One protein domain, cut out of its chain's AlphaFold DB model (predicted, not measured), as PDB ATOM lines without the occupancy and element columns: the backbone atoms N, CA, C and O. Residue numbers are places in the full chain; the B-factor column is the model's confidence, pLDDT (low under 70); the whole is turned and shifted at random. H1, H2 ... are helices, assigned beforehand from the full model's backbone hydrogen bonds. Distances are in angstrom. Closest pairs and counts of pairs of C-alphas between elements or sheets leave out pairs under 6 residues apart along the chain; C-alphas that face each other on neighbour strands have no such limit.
ATOM      1  N   LYS A  24     -11.230  37.632 -36.178       80.31
ATOM      2  CA  LYS A  24     -11.399  39.085 -36.331       80.31
ATOM      3  C   LYS A  24     -11.746  39.489 -37.770       80.31
ATOM      4  O   LYS A  24     -12.622  40.331 -37.965       80.31
ATOM      5  N   ASP A  25     -11.105  38.873 -38.757       80.44
ATOM      6  CA  ASP A  25     -11.257  39.195 -40.173       80.44
ATOM      7  C   ASP A  25     -12.356  38.364 -40.847       80.44
ATOM      8  O   ASP A  25     -13.071  38.911 -41.687       80.44
ATOM      9  N   ILE A  26     -12.641  37.140 -40.372       81.75
ATOM     10  CA  ILE A  26     -13.907  36.443 -40.692       81.75
ATOM     11  C   ILE A  26     -15.101  37.340 -40.318       81.75
ATOM     12  O   ILE A  26     -15.995  37.555 -41.137       81.75
ATOM     13  N   ILE A  27     -15.097  37.931 -39.113       84.25
ATOM     14  CA  ILE A  27     -16.127  38.893 -38.683       84.25
ATOM     15  C   ILE A  27     -16.141  40.132 -39.583       84.25
ATOM     16  O   ILE A  27     -17.197  40.507 -40.094       84.25
ATOM     17  N   ARG A  28     -14.981  40.760 -39.805       84.12
ATOM     18  CA  ARG A  28     -14.862  41.980 -40.618       84.12
ATOM     19  C   ARG A  28     -15.380  41.774 -42.043       84.12
ATOM     20  O   ARG A  28     -15.993  42.680 -42.603       84.12
ATOM     21  N   MET A  29     -15.157  40.599 -42.633       83.19
ATOM     22  CA  MET A  29     -15.719  40.231 -43.933       83.19
ATOM     23  C   MET A  29     -17.211  39.905 -43.848       83.19
ATOM     24  O   MET A  29     -17.966  40.349 -44.710       83.19
ATOM     25  N   ALA A  30     -17.672  39.215 -42.802       85.56
ATOM     26  CA  ALA A  30     -19.089  38.911 -42.613       85.56
ATOM     27  C   ALA A  30     -19.961  40.175 -42.549       85.56
ATOM     28  O   ALA A  30     -20.936  40.265 -43.288       85.56
ATOM     29  N   PHE A  31     -19.570  41.190 -41.770       86.81
ATOM     30  CA  PHE A  31     -20.283  42.476 -41.714       86.81
ATOM     31  C   PHE A  31     -20.158  43.325 -42.996       86.81
ATOM     32  O   PHE A  31     -20.929  44.263 -43.179       86.81
ATOM     33  N   ARG A  32     -19.214  43.010 -43.895       85.56
ATOM     34  CA  ARG A  32     -19.045  43.676 -45.203       85.56
ATOM     35  C   ARG A  32     -19.773  42.981 -46.358       85.56
ATOM     36  O   ARG A  32     -20.035  43.622 -47.373       85.56
ATOM     37  N   LEU A  33     -20.015  41.673 -46.255       84.69
ATOM     38  CA  LEU A  33     -20.460  40.832 -47.373       84.69
ATOM     39  C   LEU A  33     -21.830  40.179 -47.142       84.69
ATOM     40  O   LEU A  33     -22.557  39.956 -48.110       84.69
ATOM     41  N   LEU A  34     -22.212  39.907 -45.892       87.19
ATOM     42  CA  LEU A  34     -23.522  39.353 -45.547       87.19
ATOM     43  C   LEU A  34     -24.517  40.473 -45.227       87.19
ATOM     44  O   LEU A  34     -24.164  41.491 -44.636       87.19
ATOM     45  N   SER A  35     -25.786  40.271 -45.579       87.38
ATOM     46  CA  SER A  35     -26.853  41.171 -45.143       87.38
ATOM     47  C   SER A  35     -27.104  41.024 -43.638       87.38
ATOM     48  O   SER A  35     -26.873  39.965 -43.046       87.38
ATOM     49  N   HIS A  36     -27.689  42.054 -43.019       83.19
ATOM     50  CA  HIS A  36     -28.114  41.972 -41.620       83.19
ATOM     51  C   HIS A  36     -29.104  40.810 -41.384       83.19
ATOM     52  O   HIS A  36     -29.073  40.198 -40.317       83.19
ATOM     53  N   SER A  37     -29.918  40.440 -42.383       84.62
ATOM     54  CA  SER A  37     -30.802  39.265 -42.327       84.62
ATOM     55  C   SER A  37     -30.046  37.930 -42.334       84.62
ATOM     56  O   SER A  37     -30.369  37.065 -41.523       84.62
ATOM     57  N   SER A  38     -29.006  37.762 -43.162       85.12
ATOM     58  CA  SER A  38     -28.147  36.567 -43.132       85.12
ATOM     59  C   SER A  38     -27.391  36.445 -41.809       85.12
ATOM     60  O   SER A  38     -27.322  35.359 -41.238       85.12
ATOM     61  N   LEU A  39     -26.886  37.560 -41.269       84.19
ATOM     62  CA  LEU A  39     -26.288  37.588 -39.932       84.19
ATOM     63  C   LEU A  39     -27.331  37.205 -38.861       84.19
ATOM     64  O   LEU A  39     -27.059  36.351 -38.020       84.19
ATOM     65  N   LYS A  40     -28.555  37.752 -38.922       83.94
ATOM     66  CA  LYS A  40     -29.656  37.422 -37.992       83.94
ATOM     67  C   LYS A  40     -30.010  35.933 -37.997       83.94
ATOM     68  O   LYS A  40     -30.239  35.370 -36.930       83.94
ATOM     69  N   ALA A  41     -29.977  35.283 -39.160       83.00
ATOM     70  CA  ALA A  41     -30.161  33.836 -39.273       83.00
ATOM     71  C   ALA A  41     -28.988  33.028 -38.677       83.00
ATOM     72  O   ALA A  41     -29.216  32.002 -38.043       83.00
ATOM     73  N   LEU A  42     -27.742  33.493 -38.838       79.31
ATOM     74  CA  LEU A  42     -26.539  32.811 -38.336       79.31
ATOM     75  C   LEU A  42     -26.377  32.869 -36.813       79.31
ATOM     76  O   LEU A  42     -25.940  31.889 -36.211       79.31
ATOM     77  N   PHE A  43     -26.703  34.007 -36.197       77.38
ATOM     78  CA  PHE A  43     -26.509  34.227 -34.758       77.38
ATOM     79  C   PHE A  43     -27.771  34.001 -33.921       77.38
ATOM     80  O   PHE A  43     -27.670  33.880 -32.703       77.38
ATOM     81  N   GLY A  44     -28.957  33.973 -34.537       74.06
ATOM     82  CA  GLY A  44     -30.244  33.827 -33.845       74.06
ATOM     83  C   GLY A  44     -30.660  35.033 -32.986       74.06
ATOM     84  O   GLY A  44     -31.791  35.083 -32.507       74.06
ATOM     85  N   THR A  45     -29.787  36.027 -32.798       72.12
ATOM     86  CA  THR A  45     -30.059  37.223 -31.995       72.12
ATOM     87  C   THR A  45     -30.641  38.354 -32.840       72.12
ATOM     88  O   THR A  45     -30.250  38.579 -33.984       72.12
ATOM     89  N   GLN A  46     -31.575  39.120 -32.266       63.16
ATOM     90  CA  GLN A  46     -32.138  40.289 -32.952       63.16
ATOM     91  C   GLN A  46     -31.147  41.457 -33.045       63.16
ATOM     92  O   GLN A  46     -31.156  42.178 -34.038       63.16
ATOM     93  N   VAL A  47     -30.286  41.616 -32.034       65.00
ATOM     94  CA  VAL A  47     -29.195  42.597 -32.011       65.00
ATOM     95  C   VAL A  47     -27.893  41.883 -32.356       65.00
ATOM     96  O   VAL A  47     -27.525  40.905 -31.698       65.00
ATOM     97  N   ILE A  48     -27.205  42.372 -33.386       72.81
ATOM     98  CA  ILE A  48     -25.910  41.866 -33.845       72.81
ATOM     99  C   ILE A  48     -24.981  43.065 -33.993       72.81
ATOM    100  O   ILE A  48     -25.093  43.851 -34.927       72.81
ATOM    101  N   ASP A  49     -24.091  43.199 -33.020       77.56
ATOM    102  CA  ASP A  49     -23.087  44.252 -32.937       77.56
ATOM    103  C   ASP A  49     -21.709  43.637 -33.213       77.56
ATOM    104  O   ASP A  49     -21.334  42.630 -32.605       77.56
ATOM    105  N   GLU A  50     -20.956  44.241 -34.135       77.44
ATOM    106  CA  GLU A  50     -19.613  43.800 -34.516       77.44
ATOM    107  C   GLU A  50     -18.653  43.817 -33.315       77.44
ATOM    108  O   GLU A  50     -17.782  42.954 -33.211       77.44
ATOM    109  N   TYR A  51     -18.829  44.747 -32.370       78.19
ATOM    110  CA  TYR A  51     -18.003  44.844 -31.170       78.19
ATOM    111  C   TYR A  51     -18.286  43.703 -30.178       78.19
ATOM    112  O   TYR A  51     -17.349  43.022 -29.747       78.19
ATOM    113  N   ARG A  52     -19.561  43.404 -29.882       73.06
ATOM    114  CA  ARG A  52     -19.956  42.179 -29.157       73.06
ATOM    115  C   ARG A  52     -19.417  40.917 -29.832       73.06
ATOM    116  O   ARG A  52     -18.881  40.049 -29.144       73.06
ATOM    117  N   LEU A  53     -19.508  40.827 -31.160       74.50
ATOM    118  CA  LEU A  53     -19.049  39.654 -31.903       74.50
ATOM    119  C   LEU A  53     -17.523  39.487 -31.850       74.50
ATOM    120  O   LEU A  53     -17.039  38.386 -31.589       74.50
ATOM    121  N   LYS A  54     -16.764  40.580 -32.018       76.75
ATOM    122  CA  LYS A  54     -15.302  40.611 -31.848       76.75
ATOM    123  C   LYS A  54     -14.893  40.200 -30.436       76.75
ATOM    124  O   LYS A  54     -13.959  39.419 -30.289       76.75
ATOM    125  N   ARG A  55     -15.609  40.664 -29.404       73.88
ATOM    126  CA  ARG A  55     -15.352  40.256 -28.016       73.88
ATOM    127  C   ARG A  55     -15.518  38.739 -27.862       73.88
ATOM    128  O   ARG A  55     -14.574  38.080 -27.446       73.88
ATOM    129  N   VAL A  56     -16.646  38.169 -28.298       71.31
ATOM    130  CA  VAL A  56     -16.895  36.711 -28.244       71.31
ATOM    131  C   VAL A  56     -15.870  35.908 -29.060       71.31
ATOM    132  O   VAL A  56     -15.418  34.861 -28.598       71.31
ATOM    133  N   ALA A  57     -15.456  36.391 -30.236       68.06
ATOM    134  CA  ALA A  57     -14.423  35.746 -31.055       68.06
ATOM    135  C   ALA A  57     -13.073  35.613 -30.350       68.06
ATOM    136  O   ALA A  57     -12.404  34.590 -30.512       68.06
ATOM    137  N   LEU A  58     -12.680  36.653 -29.612       68.94
ATOM    138  CA  LEU A  58     -11.384  36.753 -28.950       68.94
ATOM    139  C   LEU A  58     -11.376  36.083 -27.569       68.94
ATOM    140  O   LEU A  58     -10.337  35.577 -27.164       68.94
ATOM    141  N   THR A  59     -12.509  36.041 -26.852       67.12
ATOM    142  CA  THR A  59     -12.565  35.501 -25.479       67.12
ATOM    143  C   THR A  59     -13.118  34.078 -25.360       67.12
ATOM    144  O   THR A  59     -12.978  33.481 -24.297       67.12
ATOM    145  N   SER A  60     -13.770  33.515 -26.386       66.12
ATOM    146  CA  SER A  60     -14.357  32.164 -26.306       66.12
ATOM    147  C   SER A  60     -13.545  31.115 -27.064       66.12
ATOM    148  O   SER A  60     -13.499  31.096 -28.296       66.12
ATOM    149  N   THR A  61     -12.999  30.148 -26.332       67.56
ATOM    150  CA  THR A  61     -12.407  28.911 -26.873       67.56
ATOM    151  C   THR A  61     -13.433  27.780 -27.049       67.56
ATOM    152  O   THR A  61     -13.081  26.688 -27.490       67.56
ATOM    153  N   THR A  62     -14.716  28.007 -26.728       76.81
ATOM    154  CA  THR A  62     -15.725  26.935 -26.694       76.81
ATOM    155  C   THR A  62     -15.986  26.304 -28.069       76.81
ATOM    156  O   THR A  62     -16.072  26.991 -29.093       76.81
ATOM    157  N   LYS A  63     -16.217  24.979 -28.081       73.38
ATOM    158  CA  LYS A  63     -16.556  24.195 -29.290       73.38
ATOM    159  C   LYS A  63     -17.747  24.783 -30.065       73.38
ATOM    160  O   LYS A  63     -17.774  24.721 -31.294       73.38
ATOM    161  N   ASN A  64     -18.702  25.396 -29.360       74.25
ATOM    162  CA  ASN A  64     -19.860  26.060 -29.960       74.25
ATOM    163  C   ASN A  64     -19.462  27.320 -30.740       74.25
ATOM    164  O   ASN A  64     -19.922  27.493 -31.867       74.25
ATOM    165  N   THR A  65     -18.560  28.155 -30.209       75.62
ATOM    166  CA  THR A  65     -18.043  29.299 -30.978       75.62
ATOM    167  C   THR A  65     -17.224  28.876 -32.191       75.62
ATOM    168  O   THR A  65     -17.400  29.474 -33.245       75.62
ATOM    169  N   THR A  66     -16.419  27.810 -32.115       77.75
ATOM    170  CA  THR A  66     -15.693  27.301 -33.296       77.75
ATOM    171  C   THR A  66     -16.660  26.863 -34.403       77.75
ATOM    172  O   THR A  66     -16.520  27.308 -35.538       77.75
ATOM    173  N   LYS A  67     -17.713  26.095 -34.077       80.12
ATOM    174  CA  LYS A  67     -18.778  25.728 -35.040       80.12
ATOM    175  C   LYS A  67     -19.488  26.943 -35.651       80.12
ATOM    176  O   LYS A  67     -19.870  26.913 -36.816       80.12
ATOM    177  N   LEU A  68     -19.672  28.006 -34.873       81.06
ATOM    178  CA  LEU A  68     -20.284  29.255 -35.327       81.06
ATOM    179  C   LEU A  68     -19.352  30.060 -36.249       81.06
ATOM    180  O   LEU A  68     -19.835  30.613 -37.233       81.06
ATOM    181  N   PHE A  69     -18.034  30.065 -36.014       80.25
ATOM    182  CA  PHE A  69     -17.079  30.667 -36.953       80.25
ATOM    183  C   PHE A  69     -16.947  29.869 -38.252       80.25
ATOM    184  O   PHE A  69     -16.892  30.490 -39.307       80.25
ATOM    185  N   LEU A  70     -17.017  28.533 -38.206       81.44
ATOM    186  CA  LEU A  70     -17.074  27.686 -39.409       81.44
ATOM    187  C   LEU A  70     -18.315  27.996 -40.271       81.44
ATOM    188  O   LEU A  70     -18.187  28.254 -41.464       81.44
ATOM    189  N   ARG A  71     -19.505  28.111 -39.664       82.94
ATOM    190  CA  ARG A  71     -20.733  28.517 -40.383       82.94
ATOM    191  C   ARG A  71     -20.666  29.940 -40.943       82.94
ATOM    192  O   ARG A  71     -21.179  30.204 -42.032       82.94
ATOM    193  N   LEU A  72     -20.058  30.870 -40.204       84.56
ATOM    194  CA  LEU A  72     -19.857  32.253 -40.645       84.56
ATOM    195  C   LEU A  72     -18.917  32.306 -41.859       84.56
ATOM    196  O   LEU A  72     -19.217  32.972 -42.846       84.56
ATOM    197  N   ALA A  73     -17.823  31.549 -41.792       83.44
ATOM    198  CA  ALA A  73     -16.837  31.356 -42.844       83.44
ATOM    199  C   ALA A  73     -17.450  30.782 -44.130       83.44
ATOM    200  O   ALA A  73     -17.334  31.384 -45.198       83.44
ATOM    201  N   GLU A  74     -18.166  29.663 -44.015       85.56
ATOM    202  CA  GLU A  74     -18.918  29.041 -45.111       85.56
ATOM    203  C   GLU A  74     -19.899  30.038 -45.740       85.56
ATOM    204  O   GLU A  74     -19.922  30.208 -46.956       85.56
ATOM    205  N   SER A  75     -20.657  30.770 -44.919       85.94
ATOM    206  CA  SER A  75     -21.643  31.744 -45.403       85.94
ATOM    207  C   SER A  75     -21.014  32.895 -46.189       85.94
ATOM    208  O   SER A  75     -21.574  33.324 -47.199       85.94
ATOM    209  N   VAL A  76     -19.849  33.397 -45.763       87.19
ATOM    210  CA  VAL A  76     -19.115  34.447 -46.491       87.19
ATOM    211  C   VAL A  76     -18.541  33.907 -47.804       87.19
ATOM    212  O   VAL A  76     -18.675  34.575 -48.832       87.19
ATOM    213  N   TYR A  77     -17.993  32.687 -47.808       87.88
ATOM    214  CA  TYR A  77     -17.548  32.001 -49.026       87.88
ATOM    215  C   TYR A  77     -18.697  31.828 -50.035       87.88
ATOM    216  O   TYR A  77     -18.586  32.281 -51.177       87.88
ATOM    217  N   TYR A  78     -19.833  31.260 -49.611       88.69
ATOM    218  CA  TYR A  78     -21.003  31.059 -50.471       88.69
ATOM    219  C   TYR A  78     -21.589  32.382 -50.978       88.69
ATOM    220  O   TYR A  78     -21.933  32.480 -52.156       88.69
ATOM    221  N   ASN A  79     -21.656  33.425 -50.142       89.88
ATOM    222  CA  ASN A  79     -22.090  34.752 -50.584       89.88
ATOM    223  C   ASN A  79     -21.147  35.328 -51.652       89.88
ATOM    224  O   ASN A  79     -21.621  35.819 -52.678       89.88
ATOM    225  N   LYS A  80     -19.822  35.221 -51.463       88.25
ATOM    226  CA  LYS A  80     -18.846  35.681 -52.459       88.25
ATOM    227  C   LYS A  80     -18.980  34.900 -53.773       88.25
ATOM    228  O   LYS A  80     -19.056  35.532 -54.825       88.25
ATOM    229  N   GLY A  81     -19.091  33.572 -53.723       89.62
ATOM    230  CA  GLY A  81     -19.330  32.736 -54.906       89.62
ATOM    231  C   GLY A  81     -20.620  33.115 -55.643       89.62
ATOM    232  O   GLY A  81     -20.600  33.346 -56.850       89.62
ATOM    233  N   ALA A  82     -21.726  33.297 -54.914       88.00
ATOM    234  CA  ALA A  82     -23.001  33.738 -55.480       88.00
ATOM    235  C   ALA A  82     -22.930  35.149 -56.096       88.00
ATOM    236  O   ALA A  82     -23.567  35.407 -57.118       88.00
ATOM    237  N   ARG A  83     -22.139  36.064 -55.518       88.88
ATOM    238  CA  ARG A  83     -21.891  37.398 -56.090       88.88
ATOM    239  C   ARG A  83     -21.059  37.343 -57.368       88.88
ATOM    240  O   ARG A  83     -21.390  38.067 -58.298       88.88
ATOM    241  N   LEU A  84     -20.026  36.501 -57.431       90.75
ATOM    242  CA  LEU A  84     -19.221  36.308 -58.645       90.75
ATOM    243  C   LEU A  84     -20.040  35.650 -59.764       90.75
ATOM    244  O   LEU A  84     -19.960  36.088 -60.906       90.75
ATOM    245  N   CYS A  85     -20.898  34.682 -59.420       90.06
ATOM    246  CA  CYS A  85     -21.848  34.052 -60.340       90.06
ATOM    247  C   CYS A  85     -22.816  35.079 -60.955       90.06
ATOM    248  O   CYS A  85     -22.898  35.197 -62.172       90.06
ATOM    249  N   ARG A  86     -23.449  35.925 -60.129       90.56
ATOM    250  CA  ARG A  86     -24.306  37.042 -60.589       90.56
ATOM    251  C   ARG A  86     -23.565  38.160 -61.339       90.56
ATOM    252  O   ARG A  86     -24.211  39.093 -61.803       90.56
ATOM    253  N   GLN A  87     -22.236  38.118 -61.388       92.62
ATOM    254  CA  GLN A  87     -21.397  39.041 -62.157       92.62
ATOM    255  C   GLN A  87     -20.762  38.364 -63.382       92.62
ATOM    256  O   GLN A  87     -19.971  39.011 -64.059       92.62
ATOM    257  N   GLU A  88     -21.058  37.082 -63.637       92.56
ATOM    258  CA  GLU A  88     -20.463  36.269 -64.714       92.56
ATOM    259  C   GLU A  88     -18.919  36.207 -64.652       92.56
ATOM    260  O   GLU A  88     -18.228  35.938 -65.634       92.56
ATOM    261  N   ARG A  89     -18.345  36.412 -63.457       89.56
ATOM    262  CA  ARG A  89     -16.891  36.426 -63.208       89.56
ATOM    263  C   ARG A  89     -16.375  35.012 -62.953       89.56
ATOM    264  O   ARG A  89     -15.875  34.696 -61.873       89.56
ATOM    265  N   TRP A  90     -16.528  34.153 -63.959       87.81
ATOM    266  CA  TRP A  90     -16.235  32.719 -63.883       87.81
ATOM    267  C   TRP A  90     -14.795  32.425 -63.445       87.81
ATOM    268  O   TRP A  90     -14.605  31.650 -62.516       87.81
ATOM    269  N   ASN A  91     -13.795  33.116 -64.001       87.44
ATOM    270  CA  ASN A  91     -12.382  32.910 -63.644       87.44
ATOM    271  C   ASN A  91     -12.108  33.184 -62.153       87.44
ATOM    272  O   ASN A  91     -11.370  32.450 -61.503       87.44
ATOM    273  N   GLU A  92     -12.750  34.200 -61.569       87.56
ATOM    274  CA  GLU A  92     -12.636  34.492 -60.134       87.56
ATOM    275  C   GLU A  92     -13.425  33.510 -59.265       87.56
ATOM    276  O   GLU A  92     -13.054  33.286 -58.114       87.56
ATOM    277  N   MET A  93     -14.492  32.903 -59.793       89.56
ATOM    278  CA  MET A  93     -15.188  31.807 -59.123       89.56
ATOM    279  C   MET A  93     -14.310  30.551 -59.087       89.56
ATOM    280  O   MET A  93     -14.167  29.952 -58.024       89.56
ATOM    281  N   THR A  94     -13.664  30.207 -60.205       88.69
ATOM    282  CA  THR A  94     -12.668  29.128 -60.298       88.69
ATOM    283  C   THR A  94     -11.497  29.387 -59.352       88.69
ATOM    284  O   THR A  94     -11.135  28.509 -58.572       88.69
ATOM    285  N   ARG A  95     -10.956  30.615 -59.331       88.56
ATOM    286  CA  ARG A  95      -9.914  31.031 -58.379       88.56
ATOM    287  C   ARG A  95     -10.363  30.837 -56.927       88.56
ATOM    288  O   ARG A  95      -9.660  30.186 -56.167       88.56
ATOM    289  N   LEU A  96     -11.552  31.325 -56.566       88.25
ATOM    290  CA  LEU A  96     -12.118  31.216 -55.216       88.25
ATOM    291  C   LEU A  96     -12.352  29.754 -54.782       88.25
ATOM    292  O   LEU A  96     -12.179  29.425 -53.609       88.25
ATOM    293  N   GLN A  97     -12.734  28.875 -55.713       88.94
ATOM    294  CA  GLN A  97     -12.846  27.431 -55.474       88.94
ATOM    295  C   GLN A  97     -11.468  26.798 -55.239       88.94
ATOM    296  O   GLN A  97     -11.286  26.084 -54.256       88.94
ATOM    297  N   LEU A  98     -10.490  27.090 -56.103       89.12
ATOM    298  CA  LEU A  98      -9.124  26.573 -55.997       89.12
ATOM    299  C   LEU A  98      -8.420  27.051 -54.718       89.12
ATOM    300  O   LEU A  98      -7.756  26.252 -54.067       89.12
ATOM    301  N   GLU A  99      -8.607  28.317 -54.328       85.69
ATOM    302  CA  GLU A  99      -8.184  28.855 -53.029       85.69
ATOM    303  C   GLU A  99      -8.768  27.995 -51.895       85.69
ATOM    304  O   GLU A  99      -8.016  27.448 -51.092       85.69
ATOM    305  N   ASN A 100     -10.088  27.773 -51.871       85.00
ATOM    306  CA  ASN A 100     -10.737  26.962 -50.835       85.00
ATOM    307  C   ASN A 100     -10.203  25.511 -50.786       85.00
ATOM    308  O   ASN A 100      -9.914  25.017 -49.700       85.00
ATOM    309  N   GLU A 101      -9.991  24.838 -51.923       85.50
ATOM    310  CA  GLU A 101      -9.460  23.461 -51.937       85.50
ATOM    311  C   GLU A 101      -7.980  23.356 -51.518       85.50
ATOM    312  O   GLU A 101      -7.639  22.459 -50.744       85.50
ATOM    313  N   VAL A 102      -7.107  24.278 -51.956       84.00
ATOM    314  CA  VAL A 102      -5.703  24.373 -51.482       84.00
ATOM    315  C   VAL A 102      -5.671  24.466 -49.956       84.00
ATOM    316  O   VAL A 102      -4.857  23.832 -49.282       84.00
ATOM    317  N   LEU A 103      -6.600  25.247 -49.415       76.94
ATOM    318  CA  LEU A 103      -6.659  25.601 -48.012       76.94
ATOM    319  C   LEU A 103      -7.337  24.529 -47.141       76.94
ATOM    320  O   LEU A 103      -6.859  24.258 -46.045       76.94
ATOM    321  N   LYS A 104      -8.364  23.829 -47.644       79.56
ATOM    322  CA  LYS A 104      -8.905  22.601 -47.020       79.56
ATOM    323  C   LYS A 104      -7.854  21.502 -46.878       79.56
ATOM    324  O   LYS A 104      -7.899  20.739 -45.918       79.56
ATOM    325  N   LYS A 105      -6.928  21.406 -47.838       79.31
ATOM    326  CA  LYS A 105      -5.782  20.484 -47.792       79.31
ATOM    327  C   LYS A 105      -4.638  20.972 -46.889       79.31
ATOM    328  O   LYS A 105      -3.618  20.293 -46.827       79.31
ATOM    329  N   GLY A 106      -4.780  22.112 -46.201       77.44
ATOM    330  CA  GLY A 106      -3.768  22.641 -45.279       77.44
ATOM    331  C   GLY A 106      -2.442  23.005 -45.953       77.44
ATOM    332  O   GLY A 106      -1.399  22.951 -45.316       77.44
ATOM    333  N   MET A 107      -2.455  23.317 -47.255       72.62
ATOM    334  CA  MET A 107      -1.224  23.517 -48.035       72.62
ATOM    335  C   MET A 107      -0.581  24.897 -47.867       72.62
ATOM    336  O   MET A 107       0.547  25.105 -48.308       72.62
ATOM    337  N   VAL A 108      -1.328  25.854 -47.322       68.12
ATOM    338  CA  VAL A 108      -0.922  27.244 -47.115       68.12
ATOM    339  C   VAL A 108      -1.642  27.728 -45.863       68.12
ATOM    340  O   VAL A 108      -2.869  27.684 -45.838       68.12
ATOM    341  N   ASP A 109      -0.923  28.209 -44.853       56.84
ATOM    342  CA  ASP A 109      -1.565  28.838 -43.693       56.84
ATOM    343  C   ASP A 109      -2.086  30.235 -44.062       56.84
ATOM    344  O   ASP A 109      -3.280  30.516 -43.919       56.84
ATOM    345  N   GLU A 110      -1.224  31.080 -44.649       56.69
ATOM    346  CA  GLU A 110      -1.601  32.410 -45.134       56.69
ATOM    347  C   GLU A 110      -1.165  32.687 -46.593       56.69
ATOM    348  O   GLU A 110       0.012  32.687 -46.943       56.69
ATOM    349  N   LEU A 111      -2.143  32.954 -47.475       57.47
ATOM    350  CA  LEU A 111      -1.940  33.589 -48.780       57.47
ATOM    351  C   LEU A 111      -1.739  35.096 -48.565       57.47
ATOM    352  O   LEU A 111      -2.638  35.896 -48.825       57.47
ATOM    353  N   GLU A 112      -0.550  35.478 -48.107       54.75
ATOM    354  CA  GLU A 112      -0.100  36.881 -48.117       54.75
ATOM    355  C   GLU A 112       0.146  37.413 -49.543       54.75
ATOM    356  O   GLU A 112       0.271  38.617 -49.757       54.75
ATOM    357  N   VAL A 113       0.223  36.504 -50.522       58.94
ATOM    358  CA  VAL A 113       0.425  36.796 -51.943       58.94
ATOM    359  C   VAL A 113      -0.747  36.249 -52.749       58.94
ATOM    360  O   VAL A 113      -1.169  35.102 -52.572       58.94
ATOM    361  N   GLU A 114      -1.222  37.045 -53.707       67.31
ATOM    362  CA  GLU A 114      -2.274  36.675 -54.652       67.31
ATOM    363  C   GLU A 114      -1.816  35.554 -55.602       67.31
ATOM    364  O   GLU A 114      -1.403  35.777 -56.741       67.31
ATOM    365  N   ASN A 115      -1.915  34.308 -55.139       76.50
ATOM    366  CA  ASN A 115      -1.557  33.130 -55.919       76.50
ATOM    367  C   ASN A 115      -2.363  33.070 -57.220       76.50
ATOM    368  O   ASN A 115      -3.596  33.072 -57.197       76.50
ATOM    369  N   SER A 116      -1.663  33.014 -58.354       82.50
ATOM    370  CA  SER A 116      -2.292  32.865 -59.666       82.50
ATOM    371  C   SER A 116      -3.059  31.545 -59.757       82.50
ATOM    372  O   SER A 116      -2.722  30.566 -59.088       82.50
ATOM    373  N   GLU A 117      -4.065  31.487 -60.632       85.69
ATOM    374  CA  GLU A 117      -4.848  30.266 -60.851       85.69
ATOM    375  C   GLU A 117      -3.952  29.066 -61.213       85.69
ATOM    376  O   GLU A 117      -4.147  27.958 -60.716       85.69
ATOM    377  N   PHE A 118      -2.901  29.315 -62.002       85.19
ATOM    378  CA  PHE A 118      -1.868  28.334 -62.322       85.19
ATOM    379  C   PHE A 118      -1.119  27.836 -61.074       85.19
ATOM    380  O   PHE A 118      -0.983  26.628 -60.899       85.19
ATOM    381  N   ARG A 119      -0.688  28.730 -60.167       86.81
ATOM    382  CA  ARG A 119      -0.007  28.342 -58.916       86.81
ATOM    383  C   ARG A 119      -0.925  27.524 -58.004       86.81
ATOM    384  O   ARG A 119      -0.479  26.531 -57.439       86.81
ATOM    385  N   LEU A 120      -2.205  27.889 -57.899       88.19
ATOM    386  CA  LEU A 120      -3.201  27.132 -57.129       88.19
ATOM    387  C   LEU A 120      -3.416  25.719 -57.705       88.19
ATOM    388  O   LEU A 120      -3.360  24.736 -56.966       88.19
ATOM    389  N   ARG A 121      -3.584  25.603 -59.032       89.75
ATOM    390  CA  ARG A 121      -3.680  24.313 -59.742       89.75
ATOM    391  C   ARG A 121      -2.417  23.460 -59.557       89.75
ATOM    392  O   ARG A 121      -2.534  22.266 -59.300       89.75
ATOM    393  N   ALA A 122      -1.231  24.065 -59.648       88.06
ATOM    394  CA  ALA A 122       0.049  23.378 -59.476       88.06
ATOM    395  C   ALA A 122       0.237  22.835 -58.048       88.06
ATOM    396  O   ALA A 122       0.649  21.689 -57.888       88.06
ATOM    397  N   MET A 123      -0.131  23.607 -57.016       88.62
ATOM    398  CA  MET A 123      -0.109  23.133 -55.625       88.62
ATOM    399  C   MET A 123      -1.047  21.933 -55.429       88.62
ATOM    400  O   MET A 123      -0.613  20.896 -54.931       88.62
ATOM    401  N   LEU A 124      -2.299  22.017 -55.897       90.25
ATOM    402  CA  LEU A 124      -3.251  20.901 -55.810       90.25
ATOM    403  C   LEU A 124      -2.754  19.642 -56.535       90.25
ATOM    404  O   LEU A 124      -2.856  18.544 -55.987       90.25
ATOM    405  N   ALA A 125      -2.171  19.792 -57.728       89.88
ATOM    406  CA  ALA A 125      -1.573  18.682 -58.467       89.88
ATOM    407  C   ALA A 125      -0.389  18.054 -57.707       89.88
ATOM    408  O   ALA A 125      -0.329  16.831 -57.582       89.88
ATOM    409  N   GLY A 126       0.500  18.871 -57.133       90.12
ATOM    410  CA  GLY A 126       1.616  18.406 -56.303       90.12
ATOM    411  C   GLY A 126       1.157  17.625 -55.069       90.12
ATOM    412  O   GLY A 126       1.684  16.550 -54.789       90.12
ATOM    413  N   ALA A 127       0.113  18.091 -54.375       87.94
ATOM    414  CA  ALA A 127      -0.478  17.338 -53.266       87.94
ATOM    415  C   ALA A 127      -1.117  16.019 -53.717       87.94
ATOM    416  O   ALA A 127      -0.987  15.024 -53.013       87.94
ATOM    417  N   MET A 128      -1.779  15.974 -54.879       87.81
ATOM    418  CA  MET A 128      -2.330  14.724 -55.421       87.81
ATOM    419  C   MET A 128      -1.246  13.722 -55.844       87.81
ATOM    420  O   MET A 128      -1.485  12.517 -55.772       87.81
ATOM    421  N   LEU A 129      -0.067  14.191 -56.268       89.31
ATOM    422  CA  LEU A 129       1.093  13.331 -56.522       89.31
ATOM    423  C   LEU A 129       1.681  12.799 -55.212       89.31
ATOM    424  O   LEU A 129       1.780  11.583 -55.064       89.31
ATOM    425  N   LYS A 130       1.939  13.666 -54.223       88.81
ATOM    426  CA  LYS A 130       2.442  13.249 -52.903       88.81
ATOM    427  C   LYS A 130       1.505  12.247 -52.215       88.81
ATOM    428  O   LYS A 130       1.953  11.201 -51.763       88.81
ATOM    429  N   GLU A 131       0.196  12.503 -52.232       87.94
ATOM    430  CA  GLU A 131      -0.840  11.604 -51.689       87.94
ATOM    431  C   GLU A 131      -0.910  10.252 -52.441       87.94
ATOM    432  O   GLU A 131      -1.432   9.265 -51.921       87.94
ATOM    433  N   ARG A 132      -0.399  10.180 -53.679       90.00
ATOM    434  CA  ARG A 132      -0.304   8.948 -54.480       90.00
ATOM    435  C   ARG A 132       1.011   8.199 -54.252       90.00
ATOM    436  O   ARG A 132       1.010   6.974 -54.322       90.00
ATOM    437  N   GLU A 133       2.102   8.911 -53.994       88.44
ATOM    438  CA  GLU A 133       3.406   8.346 -53.625       88.44
ATOM    439  C   GLU A 133       3.373   7.770 -52.206       88.44
ATOM    440  O   GLU A 133       3.749   6.621 -52.005       88.44
ATOM    441  N   GLU A 134       2.788   8.495 -51.253       87.94
ATOM    442  CA  GLU A 134       2.528   8.018 -49.890       87.94
ATOM    443  C   GLU A 134       1.715   6.711 -49.899       87.94
ATOM    444  O   GLU A 134       2.102   5.730 -49.271       87.94
ATOM    445  N   LYS A 135       0.661   6.632 -50.725       88.31
ATOM    446  CA  LYS A 135      -0.125   5.398 -50.925       88.31
ATOM    447  C   LYS A 135       0.601   4.302 -51.712       88.31
ATOM    448  O   LYS A 135       0.142   3.164 -51.686       88.31
ATOM    449  N   ARG A 136       1.690   4.589 -52.433       87.19
ATOM    450  CA  ARG A 136       2.552   3.542 -53.015       87.19
ATOM    451  C   ARG A 136       3.424   2.935 -51.930       87.19
ATOM    452  O   ARG A 136       3.305   1.741 -51.681       87.19
ATOM    453  N   LEU A 137       4.145   3.781 -51.196       86.31
ATOM    454  CA  LEU A 137       4.984   3.385 -50.064       86.31
ATOM    455  C   LEU A 137       4.181   2.637 -48.982       86.31
ATOM    456  O   LEU A 137       4.656   1.644 -48.443       86.31
ATOM    457  N   GLU A 138       2.931   3.034 -48.715       85.25
ATOM    458  CA  GLU A 138       2.046   2.332 -47.771       85.25
ATOM    459  C   GLU A 138       1.619   0.931 -48.259       85.25
ATOM    460  O   GLU A 138       1.347   0.050 -47.445       85.25
ATOM    461  N   ASN A 139       1.543   0.700 -49.575       82.12
ATOM    462  CA  ASN A 139       1.240  -0.618 -50.145       82.12
ATOM    463  C   ASN A 139       2.502  -1.484 -50.274       82.12
ATOM    464  O   ASN A 139       2.461  -2.674 -49.971       82.12
ATOM    465  N   GLU A 140       3.627  -0.886 -50.659       77.81
ATOM    466  CA  GLU A 140       4.935  -1.541 -50.759       77.81
ATOM    467  C   GLU A 140       5.437  -1.965 -49.367       77.81
ATOM    468  O   GLU A 140       5.786  -3.126 -49.175       77.81
ATOM    469  N   GLY A 141       5.299  -1.116 -48.344       67.44
ATOM    470  CA  GLY A 141       5.569  -1.469 -46.942       67.44
ATOM    471  C   GLY A 141       4.605  -2.500 -46.328       67.44
ATOM    472  O   GLY A 141       4.863  -3.007 -45.237       67.44
ATOM    473  N   LYS A 142       3.500  -2.843 -47.010       58.47
ATOM    474  CA  LYS A 142       2.579  -3.933 -46.623       58.47
ATOM    475  C   LYS A 142       2.823  -5.231 -47.396       58.47
ATOM    476  O   LYS A 142       2.316  -6.280 -46.985       58.47
TER     477      LYS A 142
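What this domain is: This is residues 24 to 142 of the 716 residues of an uncharacterized protein of Pyrenophora teres f. maculata (UniProt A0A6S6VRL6). The longest helix, H6, is an arm whose far part, with residues 128 to 142 free, sticks out from H5; H5 folds back beside H4, and short helices H1, H2 and H3 cluster on H4's other side. The 119 printed residues hold six named helices, H1 to H6 in chain order, and no named strand: all helix, loose, radius of gyration of the C-alphas 18.2 A, spans 58 by 38 by 24 A.

How they stand to each other: H6, residues 117 to 140, touches H5, residues 90 to 104, with residues 117 to 124 alone; closest C-alphas, Glu 117 and Arg 95, 5.7 A. They run the same way, only just at a steep tilt, 36 degrees. H5 and H4, residues 63 to 85, form a hairpin, tilt shallow at 21 degrees; closest C-alphas, Met 93 and Gly 81, 6.0 A. H4, the hub, also touches H1, residues 24 to 33, closest C-alphas Val 76 and Ala 30, 5.9 A, and, with residues 68 to 72 alone, H2, residues 36 to 43, closest C-alphas Leu 72 and Leu 42, 7.1 A. H3, residues 50 to 59, touches H1; closest C-alphas, Lys 54 and Lys 24, 6.1 A. O i to N i+4 pairs are within hydrogen-bond range throughout H1 to H5, and 18 of 20 in H6.

Where its parts are: H6 spans 34.8 A, H4 33.0 A, H5 21.0 A. H1 begins at C-alpha 24 (-11.399, 39.085, -36.331); H6 ends at C-alpha 140 (4.935, -1.541, -50.759).

The domain as a whole: The farthest C-alphas, Val 47 and Glu 140, are 58.9 A apart. The printed part has no cut. H5 to H6 is a long link. Residues 46 to 47, 57 to 61, 108 to 114 and 141 to 142 have pLDDT under 70.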